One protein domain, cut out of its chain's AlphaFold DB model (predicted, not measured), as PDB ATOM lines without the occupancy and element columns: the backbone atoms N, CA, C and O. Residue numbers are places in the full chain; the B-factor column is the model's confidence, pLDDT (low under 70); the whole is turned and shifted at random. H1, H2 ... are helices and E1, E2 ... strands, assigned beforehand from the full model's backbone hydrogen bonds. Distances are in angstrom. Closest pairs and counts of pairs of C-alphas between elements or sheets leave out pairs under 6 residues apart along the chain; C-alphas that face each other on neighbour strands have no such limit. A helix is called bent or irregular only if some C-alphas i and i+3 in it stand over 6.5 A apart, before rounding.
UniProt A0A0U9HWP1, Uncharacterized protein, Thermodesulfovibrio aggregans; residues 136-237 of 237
ATOM      1  N   VAL A 136     143.537 100.721 148.010       96.00
ATOM      2  CA  VAL A 136     143.560  99.284 148.286       96.00
ATOM      3  C   VAL A 136     144.818  98.953 149.081       96.00
ATOM      4  O   VAL A 136     145.934  99.238 148.648       96.00
ATOM      5  N   LYS A 137     144.645  98.358 150.266       96.69
ATOM      6  CA  LYS A 137     145.762  97.874 151.086       96.69
ATOM      7  C   LYS A 137     146.439  96.708 150.371       96.69
ATOM      8  O   LYS A 137     145.748  95.789 149.936       96.69
ATOM      9  N   PHE A 138     147.767  96.718 150.294       95.69
ATOM     10  CA  PHE A 138     148.523  95.617 149.683       95.69
ATOM     11  C   PHE A 138     149.619  95.034 150.572       95.69
ATOM     12  O   PHE A 138     150.025  93.898 150.358       95.69
ATOM     13  N   ALA A 139     150.079  95.764 151.590       94.19
ATOM     14  CA  ALA A 139     151.040  95.243 152.553       94.19
ATOM     15  C   ALA A 139     150.847  95.874 153.939       94.19
ATOM     16  O   ALA A 139     150.310  96.977 154.078       94.19
ATOM     17  N   SER A 140     151.303  95.173 154.974       93.81
ATOM     18  CA  SER A 140     151.453  95.721 156.323       93.81
ATOM     19  C   SER A 140     152.593  95.052 157.078       93.81
ATOM     20  O   SER A 140     152.963  93.911 156.795       93.81
ATOM     21  N   SER A 141     153.149  95.765 158.056       88.81
ATOM     22  CA  SER A 141     154.071  95.184 159.026       88.81
ATOM     23  C   SER A 141     153.353  94.165 159.918       88.81
ATOM     24  O   SER A 141     152.130  94.190 160.065       88.81
ATOM     25  N   LYS A 142     154.115  93.251 160.535       84.94
ATOM     26  CA  LYS A 142     153.566  92.174 161.385       84.94
ATOM     27  C   LYS A 142     152.749  92.688 162.574       84.94
ATOM     28  O   LYS A 142     151.823  92.021 163.014       84.94
ATOM     29  N   ASP A 143     153.112  93.853 163.092       86.38
ATOM     30  CA  ASP A 143     152.454  94.542 164.202       86.38
ATOM     31  C   ASP A 143     151.336  95.498 163.745       86.38
ATOM     32  O   ASP A 143     150.735  96.172 164.578       86.38
ATOM     33  N   ASN A 144     151.048  95.565 162.438       83.69
ATOM     34  CA  ASN A 144     150.104  96.503 161.813       83.69
ATOM     35  C   ASN A 144     150.376  97.980 162.142       83.69
ATOM     36  O   ASN A 144     149.492  98.825 162.015       83.69
ATOM     37  N   VAL A 145     151.601  98.305 162.558       87.00
ATOM     38  CA  VAL A 145     152.019  99.686 162.801       87.00
ATOM     39  C   VAL A 145     152.183 100.426 161.481       87.00
ATOM     40  O   VAL A 145     151.819 101.596 161.406       87.00
ATOM     41  N   LEU A 146     152.690  99.747 160.454       91.44
ATOM     42  CA  LEU A 146     152.911 100.286 159.124       91.44
ATOM     43  C   LEU A 146     151.989  99.597 158.121       91.44
ATOM     44  O   LEU A 146     151.972  98.370 158.020       91.44
ATOM     45  N   GLU A 147     151.268 100.382 157.334       95.00
ATOM     46  CA  GLU A 147     150.376  99.889 156.291       95.00
ATOM     47  C   GLU A 147     150.646 100.608 154.973       95.00
ATOM     48  O   GLU A 147     150.898 101.815 154.931       95.00
ATOM     49  N   LEU A 148     150.575  99.849 153.884       96.12
ATOM     50  CA  LEU A 148     150.796 100.331 152.532       96.12
ATOM     51  C   LEU A 148     149.548 100.114 151.690       96.12
ATOM     52  O   LEU A 148     148.960  99.026 151.664       96.12
ATOM     53  N   PHE A 149     149.187 101.161 150.965       97.00
ATOM     54  CA  PHE A 149     148.050 101.182 150.066       97.00
ATOM     55  C   PHE A 149     148.495 101.664 148.694       97.00
ATOM     56  O   PHE A 149     149.439 102.447 148.584       97.00
ATOM     57  N   TYR A 150     147.778 101.247 147.661       95.69
ATOM     58  CA  TYR A 150     147.884 101.822 146.329       95.69
ATOM     59  C   TYR A 150     146.538 102.374 145.881       95.69
ATOM     60  O   TYR A 150     145.490 101.915 146.336       95.69
ATOM     61  N   ASP A 151     146.565 103.387 145.025       92.88
ATOM     62  CA  ASP A 151     145.364 103.906 144.387       92.88
ATOM     63  C   ASP A 151     145.078 103.093 143.126       92.88
ATOM     64  O   ASP A 151     145.829 103.163 142.150       92.88
ATOM     65  N   LYS A 152     143.998 102.310 143.146       86.31
ATOM     66  CA  LYS A 152     143.640 101.415 142.040       86.31
ATOM     67  C   LYS A 152     143.452 102.156 140.718       86.31
ATOM     68  O   LYS A 152     143.784 101.613 139.669       86.31
ATOM     69  N   ASP A 153     142.975 103.395 140.779       83.69
ATOM     70  CA  ASP A 153     142.677 104.197 139.593       83.69
ATOM     71  C   ASP A 153     143.923 104.929 139.053       83.69
ATOM     72  O   ASP A 153     143.870 105.543 137.989       83.69
ATOM     73  N   SER A 154     145.056 104.856 139.765       81.69
ATOM     74  CA  SER A 154     146.327 105.478 139.365       81.69
ATOM     75  C   SER A 154     147.225 104.584 138.507       81.69
ATOM     76  O   SER A 154     148.227 105.067 137.984       81.69
ATOM     77  N   VAL A 155     146.892 103.295 138.368       83.56
ATOM     78  CA  VAL A 155     147.706 102.336 137.612       83.56
ATOM     79  C   VAL A 155     147.634 102.678 136.126       83.56
ATOM     80  O   VAL A 155     146.603 102.478 135.483       83.56
ATOM     81  N   ALA A 156     148.727 103.205 135.578       75.44
ATOM     82  CA  ALA A 156     148.766 103.698 134.206       75.44
ATOM     83  C   ALA A 156     150.038 103.242 133.475       75.44
ATOM     84  O   ALA A 156     151.145 103.461 133.977       75.44
ATOM     85  N   PRO A 157     149.925 102.637 132.279       73.31
ATOM     86  CA  PRO A 157     151.093 102.228 131.513       73.31
ATOM     87  C   PRO A 157     151.899 103.441 131.032       73.31
ATOM     88  O   PRO A 157     151.343 104.466 130.635       73.31
ATOM     89  N   SER A 158     153.222 103.294 131.023       64.12
ATOM     90  CA  SER A 158     154.174 104.238 130.444       64.12
ATOM     91  C   SER A 158     154.745 103.716 129.128       64.12
ATOM     92  O   SER A 158     154.734 102.522 128.821       64.12
ATOM     93  N   VAL A 159     155.320 104.624 128.345       51.09
ATOM     94  CA  VAL A 159     156.161 104.244 127.213       51.09
ATOM     95  C   VAL A 159     157.467 103.671 127.765       51.09
ATOM     96  O   VAL A 159     158.157 104.343 128.520       51.09
ATOM     97  N   GLY A 160     157.834 102.463 127.334       63.31
ATOM     98  CA  GLY A 160     159.098 101.821 127.718       63.31
ATOM     99  C   GLY A 160     158.934 100.596 128.615       63.31
ATOM    100  O   GLY A 160     159.929 100.078 129.102       63.31
ATOM    101  N   GLY A 161     157.701 100.118 128.819       74.38
ATOM    102  CA  GLY A 161     157.435  98.907 129.602       74.38
ATOM    103  C   GLY A 161     157.346  99.141 131.109       74.38
ATOM    104  O   GLY A 161     157.162  98.183 131.854       74.38
ATOM    105  N   SER A 162     157.434 100.393 131.563       79.62
ATOM    106  CA  SER A 162     157.141 100.754 132.951       79.62
ATOM    107  C   SER A 162     155.661 101.068 133.156       79.62
ATOM    108  O   SER A 162     154.971 101.496 132.231       79.62
ATOM    109  N   VAL A 163     155.175 100.901 134.381       77.31
ATOM    110  CA  VAL A 163     153.824 101.274 134.812       77.31
ATOM    111  C   VAL A 163     153.938 102.213 136.003       77.31
ATOM    112  O   VAL A 163     154.725 101.969 136.919       77.31
ATOM    113  N   PHE A 164     153.172 103.300 135.981       82.94
ATOM    114  CA  PHE A 164     153.099 104.239 137.091       82.94
ATOM    115  C   PHE A 164     151.998 103.842 138.066       82.94
ATOM    116  O   PHE A 164     150.937 103.370 137.653       82.94
ATOM    117  N   ILE A 165     152.248 104.058 139.355       88.31
ATOM    118  CA  ILE A 165     151.275 103.823 140.419       88.31
ATOM    119  C   ILE A 165     151.490 104.804 141.570       88.31
ATOM    120  O   ILE A 165     152.622 105.046 141.987       88.31
ATOM    121  N   THR A 166     150.397 105.341 142.109       91.25
ATOM    122  CA  THR A 166     150.411 106.121 143.345       91.25
ATOM    123  C   THR A 166     150.203 105.199 144.542       91.25
ATOM    124  O   THR A 166     149.228 104.445 144.614       91.25
ATOM    125  N   THR A 167     151.072 105.311 145.539       94.81
ATOM    126  CA  THR A 167     150.972 104.609 146.818       94.81
ATOM    127  C   THR A 167     150.856 105.583 147.978       94.81
ATOM    128  O   THR A 167     151.260 106.741 147.894       94.81
ATOM    129  N   LYS A 168     150.328 105.106 149.106       94.69
ATOM    130  CA  LYS A 168     150.432 105.809 150.384       94.69
ATOM    131  C   LYS A 168     150.891 104.886 151.498       94.69
ATOM    132  O   LYS A 168     150.569 103.697 151.516       94.69
ATOM    133  N   LEU A 169     151.605 105.480 152.442       94.25
ATOM    134  CA  LEU A 169     152.099 104.846 153.651       94.25
ATOM    135  C   LEU A 169     151.391 105.459 154.858       94.25
ATOM    136  O   LEU A 169     151.347 106.683 155.023       94.25
ATOM    137  N   VAL A 170     150.845 104.587 155.700       92.94
ATOM    138  CA  VAL A 170     150.149 104.933 156.937       92.94
ATOM    139  C   VAL A 170     150.913 104.327 158.107       92.94
ATOM    140  O   VAL A 170     151.210 103.136 158.099       92.94
ATOM    141  N   GLU A 171     151.225 105.138 159.114       91.81
ATOM    142  CA  GLU A 171     151.848 104.691 160.358       91.81
ATOM    143  C   GLU A 171     150.917 104.988 161.540       91.81
ATOM    144  O   GLU A 171     150.540 106.138 161.781       91.81
ATOM    145  N   LYS A 172     150.514 103.948 162.281       89.12
ATOM    146  CA  LYS A 172     149.594 104.041 163.434       89.12
ATOM    147  C   LYS A 172     148.320 104.837 163.112       89.12
ATOM    148  O   LYS A 172     147.894 105.690 163.888       89.12
ATOM    149  N   GLY A 173     147.748 104.601 161.932       82.75
ATOM    150  CA  GLY A 173     146.547 105.292 161.449       82.75
ATOM    151  C   GLY A 173     146.775 106.712 160.912       82.75
ATOM    152  O   GLY A 173     145.824 107.344 160.454       82.75
ATOM    153  N   ASN A 174     148.010 107.221 160.916       85.19
ATOM    154  CA  ASN A 174     148.344 108.525 160.352       85.19
ATOM    155  C   ASN A 174     148.963 108.365 158.966       85.19
ATOM    156  O   ASN A 174     149.966 107.682 158.801       85.19
ATOM    157  N   GLU A 175     148.388 109.020 157.960       85.94
ATOM    158  CA  GLU A 175     149.003 109.099 156.631       85.94
ATOM    159  C   GLU A 175     150.298 109.908 156.709       85.94
ATOM    160  O   GLU A 175     150.271 111.071 157.122       85.94
ATOM    161  N   ILE A 176     151.412 109.302 156.304       86.94
ATOM    162  CA  ILE A 176     152.741 109.906 156.422       86.94
ATOM    163  C   ILE A 176     153.239 110.373 155.060       86.94
ATOM    164  O   ILE A 176     153.659 111.522 154.919       86.94
ATOM    165  N   ILE A 177     153.175 109.483 154.066       89.81
ATOM    166  CA  ILE A 177     153.708 109.708 152.722       89.81
ATOM    167  C   ILE A 177     152.708 109.261 151.669       89.81
ATOM    168  O   ILE A 177     152.067 108.220 151.817       89.81
ATOM    169  N   ILE A 178     152.644 110.024 150.583       86.88
ATOM    170  CA  ILE A 178     152.134 109.574 149.289       86.88
ATOM    171  C   ILE A 178     153.306 109.602 148.315       86.88
ATOM    172  O   ILE A 178     154.079 110.557 148.330       86.88
ATOM    173  N   ALA A 179     153.458 108.563 147.506       88.38
ATOM    174  CA  ALA A 179     154.522 108.486 146.520       88.38
ATOM    175  C   ALA A 179     153.969 108.044 145.168       88.38
ATOM    176  O   ALA A 179     153.150 107.130 145.119       88.38
ATOM    177  N   ASP A 180     154.444 108.661 144.090       87.06
ATOM    178  CA  ASP A 180     154.273 108.106 142.749       87.06
ATOM    179  C   ASP A 180     155.519 107.308 142.389       87.06
ATOM    180  O   ASP A 180     156.656 107.772 142.539       87.06
ATOM    181  N   LEU A 181     155.286 106.088 141.924       88.94
ATOM    182  CA  LEU A 181     156.310 105.106 141.623       88.94
ATOM    183  C   LEU A 181     156.258 104.758 140.139       88.94
ATOM    184  O   LEU A 181     155.174 104.658 139.566       88.94
ATOM    185  N   SER A 182     157.420 104.512 139.543       87.12
ATOM    186  CA  SER A 182     157.554 103.801 138.272       87.12
ATOM    187  C   SER A 182     158.029 102.376 138.547       87.12
ATOM    188  O   SER A 182     159.018 102.156 139.250       87.12
ATOM    189  N   VAL A 183     157.299 101.408 137.999       90.38
ATOM    190  CA  VAL A 183     157.570  99.974 138.117       90.38
ATOM    191  C   VAL A 183     157.949  99.446 136.743       90.38
ATOM    192  O   VAL A 183     157.133  99.506 135.827       90.38
ATOM    193  N   ASN A 184     159.166  98.933 136.572       90.00
ATOM    194  CA  ASN A 184     159.601  98.389 135.289       90.00
ATOM    195  C   ASN A 184     159.116  96.939 135.124       90.00
ATOM    196  O   ASN A 184     159.661  96.011 135.721       90.00
ATOM    197  N   CYS A 185     158.118  96.728 134.265       89.06
ATOM    198  CA  CYS A 185     157.532  95.408 134.027       89.06
ATOM    199  C   CYS A 185     158.359  94.513 133.091       89.06
ATOM    200  O   CYS A 185     158.022  93.346 132.907       89.06
ATOM    201  N   GLY A 186     159.452  95.022 132.513       86.94
ATOM    202  CA  GLY A 186     160.382  94.235 131.701       86.94
ATOM    203  C   GLY A 186     161.301  93.320 132.519       86.94
ATOM    204  O   GLY A 186     161.873  92.382 131.968       86.94
ATOM    205  N   SER A 187     161.440  93.565 133.826       87.38
ATOM    206  CA  SER A 187     162.236  92.732 134.729       87.38
ATOM    207  C   SER A 187     161.525  92.571 136.065       87.38
ATOM    208  O   SER A 187     161.348  93.532 136.817       87.38
ATOM    209  N   ARG A 188     161.115  91.337 136.377       82.25
ATOM    210  CA  ARG A 188     160.458  91.034 137.650       82.25
ATOM    211  C   ARG A 188     161.404  91.378 138.801       82.25
ATOM    212  O   ARG A 188     162.569  90.989 138.782       82.25
ATOM    213  N   ASN A 189     160.879  92.067 139.811       84.94
ATOM    214  CA  ASN A 189     161.615  92.506 141.000       84.94
ATOM    215  C   ASN A 189     162.694  93.564 140.728       84.94
ATOM    216  O   ASN A 189     163.627  93.711 141.522       84.94
ATOM    217  N   SER A 190     162.576  94.308 139.628       89.75
ATOM    218  CA  SER A 190     163.402  95.496 139.428       89.75
ATOM    219  C   SER A 190     163.191  96.510 140.568       89.75
ATOM    220  O   SER A 190     162.122  96.537 141.184       89.75
ATOM    221  N   PRO A 191     164.197  97.329 140.916       92.38
ATOM    222  CA  PRO A 191     163.998  98.404 141.880       92.38
ATOM    223  C   PRO A 191     162.869  99.344 141.440       92.38
ATOM    224  O   PRO A 191     162.717  99.624 140.254       92.38
ATOM    225  N   LEU A 192     162.094  99.839 142.404       91.81
ATOM    226  CA  LEU A 192     161.063 100.843 142.144       91.81
ATOM    227  C   LEU A 192     161.711 102.223 142.045       91.81
ATOM    228  O   LEU A 192     162.490 102.606 142.923       91.81
ATOM    229  N   ASP A 193     161.317 102.989 141.036       86.94
ATOM    230  CA  ASP A 193     161.749 104.372 140.887       86.94
ATOM    231  C   ASP A 193     160.742 105.294 141.579       86.94
ATOM    232  O   ASP A 193     159.580 105.372 141.182       86.94
ATOM    233  N   LEU A 194     161.174 105.999 142.629       84.94
ATOM    234  CA  LEU A 194     160.353 107.013 143.293       84.94
ATOM    235  C   LEU A 194     160.414 108.307 142.480       84.94
ATOM    236  O   LEU A 194     161.442 108.983 142.470       84.94
ATOM    237  N   ILE A 195     159.311 108.646 141.819       78.94
ATOM    238  CA  ILE A 195     159.215 109.808 140.928       78.94
ATOM    239  C   ILE A 195     158.836 111.059 141.713       78.94
ATOM    240  O   ILE A 195     159.382 112.138 141.496       78.94
ATOM    241  N   TYR A 196     157.890 110.904 142.635       80.12
ATOM    242  CA  TYR A 196     157.292 112.007 143.370       80.12
ATOM    243  C   TYR A 196     156.973 111.588 144.795       80.12
ATOM    244  O   TYR A 196     156.553 110.453 145.020       80.12
ATOM    245  N   ILE A 197     157.155 112.496 145.754       84.25
ATOM    246  CA  ILE A 197     156.811 112.263 147.154       84.25
ATOM    247  C   ILE A 197     156.091 113.478 147.721       84.25
ATOM    248  O   ILE A 197     156.542 114.612 147.589       84.25
ATOM    249  N   LEU A 198     155.006 113.210 148.439       87.12
ATOM    250  CA  LEU A 198     154.405 114.130 149.390       87.12
ATOM    251  C   LEU A 198     154.618 113.598 150.797       87.12
ATOM    252  O   LEU A 198     154.290 112.446 151.078       87.12
ATOM    253  N   SER A 199     155.094 114.449 151.702       88.50
ATOM    254  CA  SER A 199     155.165 114.149 153.130       88.50
ATOM    255  C   SER A 199     154.174 115.002 153.919       88.50
ATOM    256  O   SER A 199     153.922 116.169 153.607       88.50
ATOM    257  N   LYS A 200     153.558 114.419 154.952       85.88
ATOM    258  CA  LYS A 200     152.592 115.130 155.797       85.88
ATOM    259  C   LYS A 200     153.308 115.795 156.970       85.88
ATOM    260  O   LYS A 200     153.650 115.152 157.958       85.88
ATOM    261  N   ARG A 201     153.498 117.113 156.902       80.12
ATOM    262  CA  ARG A 201     154.160 117.925 157.936       80.12
ATOM    263  C   ARG A 201     153.155 118.875 158.583       80.12
ATOM    264  O   ARG A 201     152.501 119.666 157.906       80.12
ATOM    265  N   LYS A 202     153.007 118.804 159.912       83.31
ATOM    266  CA  LYS A 202     152.064 119.644 160.691       83.31
ATOM    267  C   LYS A 202     150.634 119.643 160.105       83.31
ATOM    268  O   LYS A 202     149.978 120.680 160.017       83.31
ATOM    269  N   GLY A 203     150.165 118.477 159.649       79.50
ATOM    270  CA  GLY A 203     148.823 118.297 159.078       79.50
ATOM    271  C   GLY A 203     148.619 118.872 157.668       79.50
ATOM    272  O   GLY A 203     147.472 118.969 157.210       79.50
ATOM    273  N   LYS A 204     149.697 119.261 156.978       77.88
ATOM    274  CA  LYS A 204     149.695 119.691 155.575       77.88
ATOM    275  C   LYS A 204     150.567 118.752 154.748       77.88
ATOM    276  O   LYS A 204     151.583 118.278 155.246       77.88
ATOM    277  N   TRP A 205     150.145 118.483 153.521       83.12
ATOM    278  CA  TRP A 205     150.999 117.834 152.534       83.12
ATOM    279  C   TRP A 205     152.031 118.847 152.036       83.12
ATOM    280  O   TRP A 205     151.763 120.052 152.019       83.12
ATOM    281  N   VAL A 206     153.238 118.356 151.789       81.06
ATOM    282  CA  VAL A 206     154.372 119.127 151.294       81.06
ATOM    283  C   VAL A 206     155.103 118.244 150.292       81.06
ATOM    284  O   VAL A 206     155.430 117.101 150.618       81.06
ATOM    285  N   GLU A 207     155.339 118.771 149.094       81.44
ATOM    286  CA  GLU A 207     156.212 118.153 148.093       81.44
ATOM    287  C   GLU A 207     157.621 117.984 148.659       81.44
ATOM    288  O   GLU A 207     158.187 118.903 149.253       81.44
ATOM    289  N   ASP A 208     158.157 116.778 148.523       83.12
ATOM    290  CA  ASP A 208     159.403 116.375 149.151       83.12
ATOM    291  C   ASP A 208     160.281 115.581 148.183       83.12
ATOM    292  O   ASP A 208     159.815 115.010 147.196       83.12
ATOM    293  N   SER A 209     161.578 115.532 148.478       76.94
ATOM    294  CA  SER A 209     162.533 114.800 147.653       76.94
ATOM    295  C   SER A 209     162.614 113.327 148.077       76.94
ATOM    296  O   SER A 209     162.746 113.048 149.276       76.94
ATOM    297  N   PRO A 210     162.688 112.369 147.130       72.25
ATOM    298  CA  PRO A 210     163.073 110.982 147.412       72.25
ATOM    299  C   PRO A 210     164.403 110.825 148.155       72.25
ATOM    300  O   PRO A 210     164.631 109.805 148.809       72.25
ATOM    301  N   THR A 211     165.274 111.832 148.078       79.12
ATOM    302  CA  THR A 211     166.573 111.860 148.757       79.12
ATOM    303  C   THR A 211     166.551 112.585 150.103       79.12
ATOM    304  O   THR A 211     167.600 112.682 150.741       79.12
ATOM    305  N   ASN A 212     165.393 113.069 150.576       79.62
ATOM    306  CA  ASN A 212     165.307 113.744 151.867       79.62
ATOM    307  C   ASN A 212     165.703 112.785 153.013       79.62
ATOM    308  O   ASN A 212     165.036 111.761 153.214       79.62
ATOM    309  N   PRO A 213     166.752 113.099 153.801       78.00
ATOM    310  CA  PRO A 213     167.217 112.233 154.880       78.00
ATOM    311  C   PRO A 213     166.168 112.014 155.979       78.00
ATOM    312  O   PRO A 213     166.150 110.940 156.579       78.00
ATOM    313  N   GLU A 214     165.265 112.971 156.214       84.44
ATOM    314  CA  GLU A 214     164.178 112.848 157.196       84.44
ATOM    315  C   GLU A 214     163.155 111.776 156.799       84.44
ATOM    316  O   GLU A 214     162.503 111.185 157.659       84.44
ATOM    317  N   LEU A 215     163.026 111.495 155.499       85.19
ATOM    318  CA  LEU A 215     162.101 110.492 154.979       85.19
ATOM    319  C   LEU A 215     162.762 109.132 154.760       85.19
ATOM    320  O   LEU A 215     162.068 108.186 154.386       85.19
ATOM    321  N   LYS A 216     164.073 109.000 155.007       87.81
ATOM    322  CA  LYS A 216     164.863 107.804 154.674       87.81
ATOM    323  C   LYS A 216     164.256 106.510 155.216       87.81
ATOM    324  O   LYS A 216     164.241 105.502 154.515       87.81
ATOM    325  N   THR A 217     163.740 106.528 156.445       87.94
ATOM    326  CA  THR A 217     163.091 105.358 157.053       87.94
ATOM    327  C   THR A 217     161.877 104.921 156.239       87.94
ATOM    328  O   THR A 217     161.744 103.747 155.906       87.94
ATOM    329  N   TYR A 218     161.031 105.863 155.835       89.19
ATOM    330  CA  TYR A 218     159.827 105.560 155.073       89.19
ATOM    331  C   TYR A 218     160.119 105.236 153.608       89.19
ATOM    332  O   TYR A 218     159.541 104.301 153.065       89.19
ATOM    333  N   THR A 219     161.046 105.945 152.959       88.94
ATOM    334  CA  THR A 219     161.423 105.636 151.571       88.94
ATOM    335  C   THR A 219     162.148 104.297 151.460       88.94
ATOM    336  O   THR A 219     162.033 103.623 150.437       88.94
ATOM    337  N   SER A 220     162.816 103.838 152.527       91.50
ATOM    338  CA  SER A 220     163.418 102.499 152.570       91.50
ATOM    339  C   SER A 220     162.393 101.363 152.500       91.50
ATOM    340  O   SER A 220     162.732 100.272 152.046       91.50
ATOM    341  N   VAL A 221     161.129 101.617 152.864       93.56
ATOM    342  CA  VAL A 221     160.041 100.635 152.756       93.56
ATOM    343  C   VAL A 221     159.825 100.224 151.299       93.56
ATOM    344  O   VAL A 221     159.665  99.040 151.019       93.56
ATOM    345  N   TYR A 222     159.925 101.162 150.353       93.00
ATOM    346  CA  TYR A 222     159.821 100.875 148.915       93.00
ATOM    347  C   TYR A 222     161.030 100.115 148.349       93.00
ATOM    348  O   TYR A 222     160.998  99.665 147.210       93.00
ATOM    349  N   ARG A 223     162.094  99.934 149.141       92.81
ATOM    350  CA  ARG A 223     163.247  99.089 148.789       92.81
ATOM    351  C   ARG A 223     163.139  97.678 149.370       92.81
ATOM    352  O   ARG A 223     164.021  96.856 149.143       92.81
ATOM    353  N   ASN A 224     162.091  97.394 150.143       94.50
ATOM    354  CA  ASN A 224     161.850  96.068 150.691       94.50
ATOM    355  C   ASN A 224     161.393  95.110 149.581       94.50
ATOM    356  O   ASN A 224     160.460  95.422 148.844       94.50
ATOM    357  N   SER A 225     162.001  93.926 149.496       94.06
ATOM    358  CA  SER A 225     161.714  92.951 148.437       94.06
ATOM    359  C   SER A 225     160.245  92.531 148.372       94.06
ATOM    360  O   SER A 225     159.711  92.400 147.278       94.06
ATOM    361  N   VAL A 226     159.569  92.393 149.517       93.69
ATOM    362  CA  VAL A 226     158.145  92.020 149.574       93.69
ATOM    363  C   VAL A 226     157.274  93.119 148.971       93.69
ATOM    364  O   VAL A 226     156.322  92.836 148.246       93.69
ATOM    365  N   VAL A 227     157.607  94.384 149.245       95.06
ATOM    366  CA  VAL A 227     156.889  95.545 148.696       95.06
ATOM    367  C   VAL A 227     157.112  95.645 147.190       95.06
ATOM    368  O   VAL A 227     156.151  95.831 146.446       95.06
ATOM    369  N   ILE A 228     158.359  95.469 146.743       95.44
ATOM    370  CA  ILE A 228     158.731  95.462 145.324       95.44
ATOM    371  C   ILE A 228     157.956  94.376 144.573       95.44
ATOM    372  O   ILE A 228     157.313  94.674 143.567       95.44
ATOM    373  N   GLU A 229     157.995  93.139 145.067       95.06
ATOM    374  CA  GLU A 229     157.318  91.997 144.449       95.06
ATOM    375  C   GLU A 229     155.804  92.217 144.386       95.06
ATOM    376  O   GLU A 229     155.206  92.075 143.320       95.06
ATOM    377  N   SER A 230     155.198  92.663 145.491       95.50
ATOM    378  CA  SER A 230     153.757  92.937 145.550       95.50
ATOM    379  C   SER A 230     153.333  93.981 144.517       95.50
ATOM    380  O   SER A 230     152.329  93.802 143.834       95.50
ATOM    381  N   LEU A 231     154.099  95.067 144.368       95.75
ATOM    382  CA  LEU A 231     153.778  96.114 143.398       95.75
ATOM    383  C   LEU A 231     153.949  95.637 141.956       95.75
ATOM    384  O   LEU A 231     153.078  95.925 141.140       95.75
ATOM    385  N   HIS A 232     154.989  94.855 141.650       95.25
ATOM    386  CA  HIS A 232     155.120  94.223 140.332       95.25
ATOM    387  C   HIS A 232     153.929  93.311 140.034       95.25
ATOM    388  O   HIS A 232     153.378  93.362 138.940       95.25
ATOM    389  N   GLU A 233     153.483  92.508 141.001       94.56
ATOM    390  CA  GLU A 233     152.300  91.671 140.813       94.56
ATOM    391  C   GLU A 233     151.012  92.471 140.626       94.56
ATOM    392  O   GLU A 233     150.106  92.004 139.943       94.56
ATOM    393  N   ILE A 234     150.899  93.655 141.222       93.56
ATOM    394  CA  ILE A 234     149.714  94.499 141.058       93.56
ATOM    395  C   ILE A 234     149.669  95.109 139.656       93.56
ATOM    396  O   ILE A 234     148.594  95.158 139.062       93.56
ATOM    397  N   VAL A 235     150.804  95.586 139.134       91.88
ATOM    398  CA  VAL A 235     150.810  96.454 137.943       91.88
ATOM    399  C   VAL A 235     151.321  95.804 136.661       91.88
ATOM    400  O   VAL A 235     151.039  96.321 135.586       91.88
ATOM    401  N   CYS A 236     152.059  94.696 136.755       88.06
ATOM    402  CA  CYS A 236     152.714  94.045 135.614       88.06
ATOM    403  C   CYS A 236     152.066  92.712 135.199       88.06
ATOM    404  O   CYS A 236     152.700  91.937 134.481       88.06
ATOM    405  N   ARG A 237     150.858  92.410 135.691       83.31
ATOM    406  CA  ARG A 237     150.089  91.218 135.299       83.31
ATOM    407  C   ARG A 237     149.390  91.387 133.957       83.31
ATOM    408  O   ARG A 237     148.937  92.513 133.663       83.31
TER     409      ARG A 237
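This is residues 136 to 237 of the 237 residues of an uncharacterized protein of Thermodesulfovibrio aggregans (UniProt A0A0U9HWP1). A single strongly twisted sheet of six strands makes a wall, and two helices, H1 and H2, cover one of its faces, with no named helix on the other. H1 and H2 follow each other and make a corner. The printed part has 102 residues with six named strands and then two named helices, in the order E1 E2 E3 E4 E5 E6 H1 H2; the sheet has the same strand order and is antiparallel throughout. The class is mixed, helices and strands. The whole is compact, with a radius of gyration of the C-alphas of 13.1 A, and rounded, with spans of 38 by 29 by 25 A.

The sheet is a meander, each strand the antiparallel neighbour of the one before: E1, residues 136 to 140; E2, 146 to 151; E3, 162 to 171; E4, 174 to 184; E5, 193 to 201; E6, 204 to 208. E3 and E4 form a hairpin, with N 167 and O 179 2.8 A apart, within hydrogen-bond range. So do E4 and E5, with N 198 and O 178 at 2.8 A, and E2 and E3, with N 149 and O 168 at 2.9 A. At the edges, E1 pairs with E2, N 136 and O 150 at 2.8 A, and E6 with E5, N 201 and O 204 at 2.8 A. E5 bends by 55 degrees at residue 196. H1, residues 213 to 223, is on the sheet at a height of 8.6 A; it lies over E4 and only just over E3, on which 3 of its C-alphas fall, and runs slantwise to the strands, at 51 degrees to E4 on the local plane. Its closest C-alphas to E4 are Tyr 218 and Ile 177, 7.8 A. H2, residues 225 to 235, is on the same face; its closest C-alphas to E4 are His 232 and Val 183, 6.6 A. H1 and H2 are close but not clearly touching, Tyr 222 and Ile 228 having the closest C-alphas at 6.6 A, at a steep tilt of 66 degrees, the same way. In H2 every O i to N i+4 pair is within hydrogen-bond range; in H1 2 of 7 are, beside 5 of 8 O i to N i+3 pairs.

E1 begins at C-alpha 136 (143.560, 99.284, 148.286). E4 measures 29.3 A, E3 28.2 A and E5 23.1 A from first to last C-alpha. H1 measures 15.0 A and is irregular, C-alphas 214 and 217 being 7.6 A apart. H2 measures 15.5 A and ends at C-alpha 235 (150.810, 96.454, 137.943).

The C-alphas of Gly 186 and Lys 202, 39.4 A apart, are the two farthest apart. The printed part has no cut, and no link is long. Mean pLDDT of the printed part is 86.8; residues 158 to 160 are under 70.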